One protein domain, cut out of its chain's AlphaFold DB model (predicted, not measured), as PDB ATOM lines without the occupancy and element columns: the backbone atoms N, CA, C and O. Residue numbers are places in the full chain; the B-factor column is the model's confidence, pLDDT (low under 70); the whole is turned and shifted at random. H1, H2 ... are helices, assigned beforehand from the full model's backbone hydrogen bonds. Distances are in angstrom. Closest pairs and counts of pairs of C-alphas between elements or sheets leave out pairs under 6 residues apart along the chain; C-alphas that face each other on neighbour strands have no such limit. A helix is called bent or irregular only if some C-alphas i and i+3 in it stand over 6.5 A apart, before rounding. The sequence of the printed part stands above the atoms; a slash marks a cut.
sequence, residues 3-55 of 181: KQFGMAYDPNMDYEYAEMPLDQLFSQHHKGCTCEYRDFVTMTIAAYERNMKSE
ATOM      1  N   LYS A   3     139.939 124.402 168.835       84.62
ATOM      2  CA  LYS A   3     141.115 124.934 168.113       84.62
ATOM      3  C   LYS A   3     142.343 124.010 168.116       84.62
ATOM      4  O   LYS A   3     143.116 124.056 167.170       84.62
ATOM      5  N   GLN A   4     142.544 123.203 169.164       83.81
ATOM      6  CA  GLN A   4     143.685 122.276 169.258       83.81
ATOM      7  C   GLN A   4     143.555 121.092 168.298       83.81
ATOM      8  O   GLN A   4     144.571 120.523 167.928       83.81
ATOM      9  N   PHE A   5     142.336 120.790 167.853       85.31
ATOM     10  CA  PHE A   5     142.038 119.750 166.871       85.31
ATOM     11  C   PHE A   5     141.686 120.356 165.504       85.31
ATOM     12  O   PHE A   5     140.968 119.754 164.722       85.31
ATOM     13  N   GLY A   6     142.096 121.600 165.220       84.75
ATOM     14  CA  GLY A   6     141.792 122.253 163.939       84.75
ATOM     15  C   GLY A   6     140.300 122.508 163.680       84.75
ATOM     16  O   GLY A   6     139.915 122.792 162.548       84.75
ATOM     17  N   MET A   7     139.452 122.429 164.710       84.81
ATOM     18  CA  MET A   7     138.012 122.655 164.598       84.81
ATOM     19  C   MET A   7     137.661 124.115 164.907       84.81
ATOM     20  O   MET A   7     138.202 124.726 165.838       84.81
ATOM     21  N   ALA A   8     136.715 124.668 164.147       85.38
ATOM     22  CA  ALA A   8     136.072 125.935 164.480       85.38
ATOM     23  C   ALA A   8     134.982 125.695 165.535       85.38
ATOM     24  O   ALA A   8     134.248 124.717 165.445       85.38
ATOM     25  N   TYR A   9     134.895 126.582 166.526       85.56
ATOM     26  CA  TYR A   9     133.821 126.579 167.519       85.56
ATOM     27  C   TYR A   9     132.813 127.670 167.162       85.56
ATOM     28  O   TYR A   9     133.206 128.836 167.052       85.56
ATOM     29  N   ASP A  10     131.550 127.288 166.984       86.19
ATOM     30  CA  ASP A  10     130.426 128.211 166.839       86.19
ATOM     31  C   ASP A  10     129.630 128.259 168.154       86.19
ATOM     32  O   ASP A  10     129.024 127.253 168.524       86.19
ATOM     33  N   PRO A  11     129.601 129.394 168.875       83.69
ATOM     34  CA  PRO A  11     128.854 129.500 170.127       83.69
ATOM     35  C   PRO A  11     127.337 129.332 169.955       83.69
ATOM     36  O   PRO A  11     126.656 129.064 170.936       83.69
ATOM     37  N   ASN A  12     126.792 129.474 168.741       84.38
ATOM     38  CA  ASN A  12     125.363 129.249 168.493       84.38
ATOM     39  C   ASN A  12     124.998 127.761 168.396       84.38
ATOM     40  O   ASN A  12     123.818 127.438 168.391       84.38
ATOM     41  N   MET A  13     125.999 126.883 168.301       82.12
ATOM     42  CA  MET A  13     125.847 125.433 168.162       82.12
ATOM     43  C   MET A  13     126.163 124.693 169.469       82.12
ATOM     44  O   MET A  13     126.360 123.480 169.466       82.12
ATOM     45  N   ASP A  14     126.300 125.413 170.587       78.19
ATOM     46  CA  ASP A  14     126.804 124.848 171.842       78.19
ATOM     47  C   ASP A  14     125.899 123.721 172.373       78.19
ATOM     48  O   ASP A  14     126.377 122.670 172.804       78.19
ATOM     49  N   TYR A  15     124.578 123.883 172.231       70.69
ATOM     50  CA  TYR A  15     123.601 122.856 172.589       70.69
ATOM     51  C   TYR A  15     123.721 121.609 171.698       70.69
ATOM     52  O   TYR A  15     123.766 120.480 172.190       70.69
ATOM     53  N   GLU A  16     123.833 121.798 170.383       78.06
ATOM     54  CA  GLU A  16     124.016 120.714 169.422       78.06
ATOM     55  C   GLU A  16     125.326 119.962 169.666       78.06
ATOM     56  O   GLU A  16     125.347 118.731 169.599       78.06
ATOM     57  N   TYR A  17     126.411 120.676 169.975       82.50
ATOM     58  CA  TYR A  17     127.687 120.062 170.326       82.50
ATOM     59  C   TYR A  17     127.589 119.230 171.606       82.50
ATOM     60  O   TYR A  17     128.189 118.156 171.664       82.50
ATOM     61  N   ALA A  18     126.829 119.687 172.605       75.81
ATOM     62  CA  ALA A  18     126.637 118.969 173.863       75.81
ATOM     63  C   ALA A  18     125.810 117.677 173.706       75.81
ATOM     64  O   ALA A  18     126.065 116.692 174.399       75.81
ATOM     65  N   GLU A  19     124.835 117.653 172.793       73.62
ATOM     66  CA  GLU A  19     123.981 116.477 172.560       73.62
ATOM     67  C   GLU A  19     124.589 115.453 171.579       73.62
ATOM     68  O   GLU A  19     124.216 114.268 171.610       73.62
ATOM     69  N   MET A  20     125.520 115.885 170.718       82.44
ATOM     70  CA  MET A  20     126.113 115.064 169.660       82.44
ATOM     71  C   MET A  20     127.085 114.003 170.210       82.44
ATOM     72  O   MET A  20     127.957 114.315 171.022       82.44
ATOM     73  N   PRO A  21     127.017 112.745 169.729       84.00
ATOM     74  CA  PRO A  21     128.044 111.747 170.013       84.00
ATOM     75  C   PRO A  21     129.448 112.239 169.620       84.00
ATOM     76  O   PRO A  21     129.642 112.794 168.536       84.00
ATOM     77  N   LEU A  22     130.447 112.043 170.487       86.62
ATOM     78  CA  LEU A  22     131.801 112.574 170.263       86.62
ATOM     79  C   LEU A  22     132.477 111.998 169.012       86.62
ATOM     80  O   LEU A  22     133.267 112.690 168.374       86.62
ATOM     81  N   ASP A  23     132.166 110.759 168.639       86.12
ATOM     82  CA  ASP A  23     132.616 110.129 167.394       86.12
ATOM     83  C   ASP A  23     132.020 110.823 166.164       86.12
ATOM     84  O   ASP A  23     132.725 111.094 165.185       86.12
ATOM     85  N   GLN A  24     130.738 111.184 166.231       86.88
ATOM     86  CA  GLN A  24     130.079 111.960 165.190       86.88
ATOM     87  C   GLN A  24     130.694 113.360 165.083       86.88
ATOM     88  O   GLN A  24     131.083 113.767 163.987       86.88
ATOM     89  N   LEU A  25     130.858 114.062 166.207       87.62
ATOM     90  CA  LEU A  25     131.472 115.391 166.238       87.62
ATOM     91  C   LEU A  25     132.900 115.364 165.675       87.62
ATOM     92  O   LEU A  25     133.271 116.205 164.857       87.62
ATOM     93  N   PHE A  26     133.694 114.363 166.056       88.44
ATOM     94  CA  PHE A  26     135.063 114.218 165.573       88.44
ATOM     95  C   PHE A  26     135.126 113.918 164.068       88.44
ATOM     96  O   PHE A  26     135.871 114.565 163.324       88.44
ATOM     97  N   SER A  27     134.315 112.966 163.594       85.44
ATOM     98  CA  SER A  27     134.330 112.503 162.199       85.44
ATOM     99  C   SER A  27     133.856 113.553 161.189       85.44
ATOM    100  O   SER A  27     134.291 113.522 160.035       85.44
ATOM    101  N   GLN A  28     133.027 114.518 161.606       83.75
ATOM    102  CA  GLN A  28     132.637 115.654 160.765       83.75
ATOM    103  C   GLN A  28     133.839 116.509 160.340       83.75
ATOM    104  O   GLN A  28     133.863 117.006 159.210       83.75
ATOM    105  N   HIS A  29     134.847 116.624 161.207       81.00
ATOM    106  CA  HIS A  29     136.043 117.436 160.975       81.00
ATOM    107  C   HIS A  29     137.274 116.611 160.559       81.00
ATOM    108  O   HIS A  29     138.148 117.138 159.877       81.00
ATOM    109  N   HIS A  30     137.309 115.314 160.883       80.75
ATOM    110  CA  HIS A  30     138.427 114.403 160.595       80.75
ATOM    111  C   HIS A  30     137.962 113.154 159.830       80.75
ATOM    112  O   HIS A  30     138.110 112.017 160.284       80.75
ATOM    113  N   LYS A  31     137.371 113.351 158.646       75.44
ATOM    114  CA  LYS A  31     136.801 112.261 157.833       75.44
ATOM    115  C   LYS A  31     137.835 111.172 157.527       75.44
ATOM    116  O   LYS A  31     138.838 111.427 156.869       75.44
ATOM    117  N   GLY A  32     137.551 109.945 157.961       71.50
ATOM    118  CA  GLY A  32     138.386 108.773 157.678       71.50
ATOM    119  C   GLY A  32     139.682 108.679 158.492       71.50
ATOM    120  O   GLY A  32     140.458 107.760 158.240       71.50
ATOM    121  N   CYS A  33     139.918 109.573 159.464       75.19
ATOM    122  CA  CYS A  33     141.028 109.456 160.411       75.19
ATOM    123  C   CYS A  33     140.507 109.173 161.818       75.19
ATOM    124  O   CYS A  33     139.590 109.832 162.291       75.19
ATOM    125  N   THR A  34     141.135 108.229 162.513       74.31
ATOM    126  CA  THR A  34     140.972 108.041 163.966       74.31
ATOM    127  C   THR A  34     142.188 108.546 164.741       74.31
ATOM    128  O   THR A  34     142.274 108.347 165.955       74.31
ATOM    129  N   CYS A  35     143.150 109.161 164.042       80.44
ATOM    130  CA  CYS A  35     144.277 109.849 164.652       80.44
ATOM    131  C   CYS A  35     143.747 110.851 165.680       80.44
ATOM    132  O   CYS A  35     142.760 111.519 165.416       80.44
ATOM    133  N   GLU A  36     144.350 110.904 166.866       85.06
ATOM    134  CA  GLU A  36     143.986 111.855 167.930       85.06
ATOM    135  C   GLU A  36     142.574 111.704 168.533       85.06
ATOM    136  O   GLU A  36     142.286 112.386 169.510       85.06
ATOM    137  N   TYR A  37     141.713 110.780 168.070       87.31
ATOM    138  CA  TYR A  37     140.345 110.630 168.603       87.31
ATOM    139  C   TYR A  37     140.320 110.404 170.122       87.31
ATOM    140  O   TYR A  37     139.532 111.008 170.844       87.31
ATOM    141  N   ARG A  38     141.232 109.568 170.635       87.75
ATOM    142  CA  ARG A  38     141.357 109.338 172.081       87.75
ATOM    143  C   ARG A  38     141.697 110.627 172.832       87.75
ATOM    144  O   ARG A  38     141.148 110.876 173.905       87.75
ATOM    145  N   ASP A  39     142.596 111.430 172.280       89.56
ATOM    146  CA  ASP A  39     143.040 112.670 172.907       89.56
ATOM    147  C   ASP A  39     141.931 113.733 172.801       89.56
ATOM    148  O   ASP A  39     141.666 114.430 173.778       89.56
ATOM    149  N   PHE A  40     141.182 113.764 171.692       89.12
ATOM    150  CA  PHE A  40     139.964 114.560 171.523       89.12
ATOM    151  C   PHE A  40     138.911 114.237 172.580       89.12
ATOM    152  O   PHE A  40     138.442 115.143 173.271       89.12
ATOM    153  N   VAL A  41     138.580 112.958 172.764       87.50
ATOM    154  CA  VAL A  41     137.630 112.517 173.794       87.50
ATOM    155  C   VAL A  41     138.126 112.914 175.184       87.50
ATOM    156  O   VAL A  41     137.386 113.531 175.947       87.50
ATOM    157  N   THR A  42     139.396 112.639 175.495       86.81
ATOM    158  CA  THR A  42     139.991 112.951 176.805       86.81
ATOM    159  C   THR A  42     139.943 114.449 177.105       86.81
ATOM    160  O   THR A  42     139.542 114.863 178.193       86.81
ATOM    161  N   MET A  43     140.322 115.285 176.137       87.00
ATOM    162  CA  MET A  43     140.317 116.737 176.297       87.00
ATOM    163  C   MET A  43     138.907 117.320 176.337       87.00
ATOM    164  O   MET A  43     138.697 118.315 177.029       87.00
ATOM    165  N   THR A  44     137.956 116.723 175.619       83.88
ATOM    166  CA  THR A  44     136.555 117.151 175.630       83.88
ATOM    167  C   THR A  44     135.901 116.862 176.969       83.88
ATOM    168  O   THR A  44     135.332 117.775 177.559       83.88
ATOM    169  N   ILE A  45     136.077 115.648 177.498       82.00
ATOM    170  CA  ILE A  45     135.601 115.287 178.839       82.00
ATOM    171  C   ILE A  45     136.221 116.225 179.881       82.00
ATOM    172  O   ILE A  45     135.496 116.860 180.638       82.00
ATOM    173  N   ALA A  46     137.544 116.421 179.857       82.50
ATOM    174  CA  ALA A  46     138.215 117.303 180.812       82.50
ATOM    175  C   ALA A  46     137.783 118.780 180.700       82.50
ATOM    176  O   ALA A  46     137.797 119.505 181.694       82.50
ATOM    177  N   ALA A  47     137.445 119.262 179.499       81.25
ATOM    178  CA  ALA A  47     136.930 120.617 179.305       81.25
ATOM    179  C   ALA A  47     135.494 120.749 179.827       81.25
ATOM    180  O   ALA A  47     135.204 121.703 180.548       81.25
ATOM    181  N   TYR A  48     134.635 119.776 179.513       78.00
ATOM    182  CA  TYR A  48     133.267 119.709 180.017       78.00
ATOM    183  C   TYR A  48     133.249 119.694 181.546       78.00
ATOM    184  O   TYR A  48     132.603 120.534 182.157       78.00
ATOM    185  N   GLU A  49     134.047 118.833 182.180       74.25
ATOM    186  CA  GLU A  49     134.124 118.731 183.642       74.25
ATOM    187  C   GLU A  49     134.550 120.031 184.331       74.25
ATOM    188  O   GLU A  49     134.026 120.374 185.392       74.25
ATOM    189  N   ARG A  50     135.492 120.775 183.735       75.50
ATOM    190  CA  ARG A  50     135.927 122.070 184.281       75.50
ATOM    191  C   ARG A  50     134.834 123.128 184.193       75.50
ATOM    192  O   ARG A  50     134.671 123.880 185.148       75.50
ATOM    193  N   ASN A  51     134.114 123.180 183.075       72.00
ATOM    194  CA  ASN A  51     133.105 124.208 182.825       72.00
ATOM    195  C   ASN A  51     131.763 123.885 183.505       72.00
ATOM    196  O   ASN A  51     131.089 124.787 183.992       72.00
ATOM    197  N   MET A  52     131.399 122.603 183.619       68.81
ATOM    198  CA  MET A  52     130.139 122.170 184.236       68.81
ATOM    199  C   MET A  52     130.028 122.644 185.693       68.81
ATOM    200  O   MET A  52     128.962 123.072 186.128       68.81
ATOM    201  N   LYS A  53     131.146 122.638 186.434       61.81
ATOM    202  CA  LYS A  53     131.195 123.153 187.810       61.81
ATOM    203  C   LYS A  53     130.908 124.647 187.927       61.81
ATOM    204  O   LYS A  53     130.374 125.068 188.943       61.81
ATOM    205  N   SER A  54     131.299 125.457 186.945       60.84
ATOM    206  CA  SER A  54     131.159 126.915 187.046       60.84
ATOM    207  C   SER A  54     129.773 127.432 186.663       60.84
ATOM    208  O   SER A  54     129.465 128.579 186.972       60.84
ATOM    209  N   GLU A  55     128.948 126.619 185.997       68.62
ATOM    210  CA  GLU A  55     127.702 127.085 185.368       68.62
ATOM    211  C   GLU A  55     126.432 126.392 185.882       68.62
ATOM    212  O   GLU A  55     125.324 126.880 185.635       68.62
TER     213      GLU A  55
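AT A GLANCE: This is residues 3 to 55 of the 181 residues of a protein of Thermoplasmatales archaeon (strain BRNA1) (UniProt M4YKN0). One long helix, H3, runs along the longest axis, and to one side of it lie two short helices, H1 and H2, where the chain folds back from H1 into H2 through a tight link, after an opening stretch, residues 3 to 10, with no named element. H2 packs on the beginning of H3, whose residues 49 to 55 stick out, as do residues 10 to 15 at H1. The printed part has 53 residues with three named helices and no named strand, all helix in class. It is compact, with a radius of gyration of the C-alphas of 11.3 A, yet elongated, spanning 35 by 22 by 19 A.

HOW THE PARTS SIT: H1, residues 11 to 19, is close to but not clearly touching H2, residues 22 to 29; their closest C-alphas, of Tyr 17 and Leu 25, are 7.3 A apart. They run opposite ways at a steep tilt of 43 degrees. H2 touches H3, residues 37 to 55, with residues 37 to 41 of H3 alone; the closest C-alphas, of Leu 22 and Val 41, are 6.8 A apart. These two run opposite ways at a steep tilt of 67 degrees. H1 and H3 are apart. O i to N i+4 pairs within hydrogen-bond range number 3 of 5 in H1, 3 of 4 in H2 and 13 of 15 in H3.

IN THESE COORDINATES: H1 begins at C-alpha 11 (128.854, 129.500, 170.127) and is irregular, C-alphas 12 and 15 being 7.8 A apart. H3, 26.7 A long, ends at C-alpha 55 (127.702, 127.085, 185.368).

THE WHOLE: The C-alphas farthest apart, of Gly 32 and Ser 54, are 35.3 A apart. The printed part has no cut, and no link between helices is long. Residues 52 to 55 have pLDDT under 70.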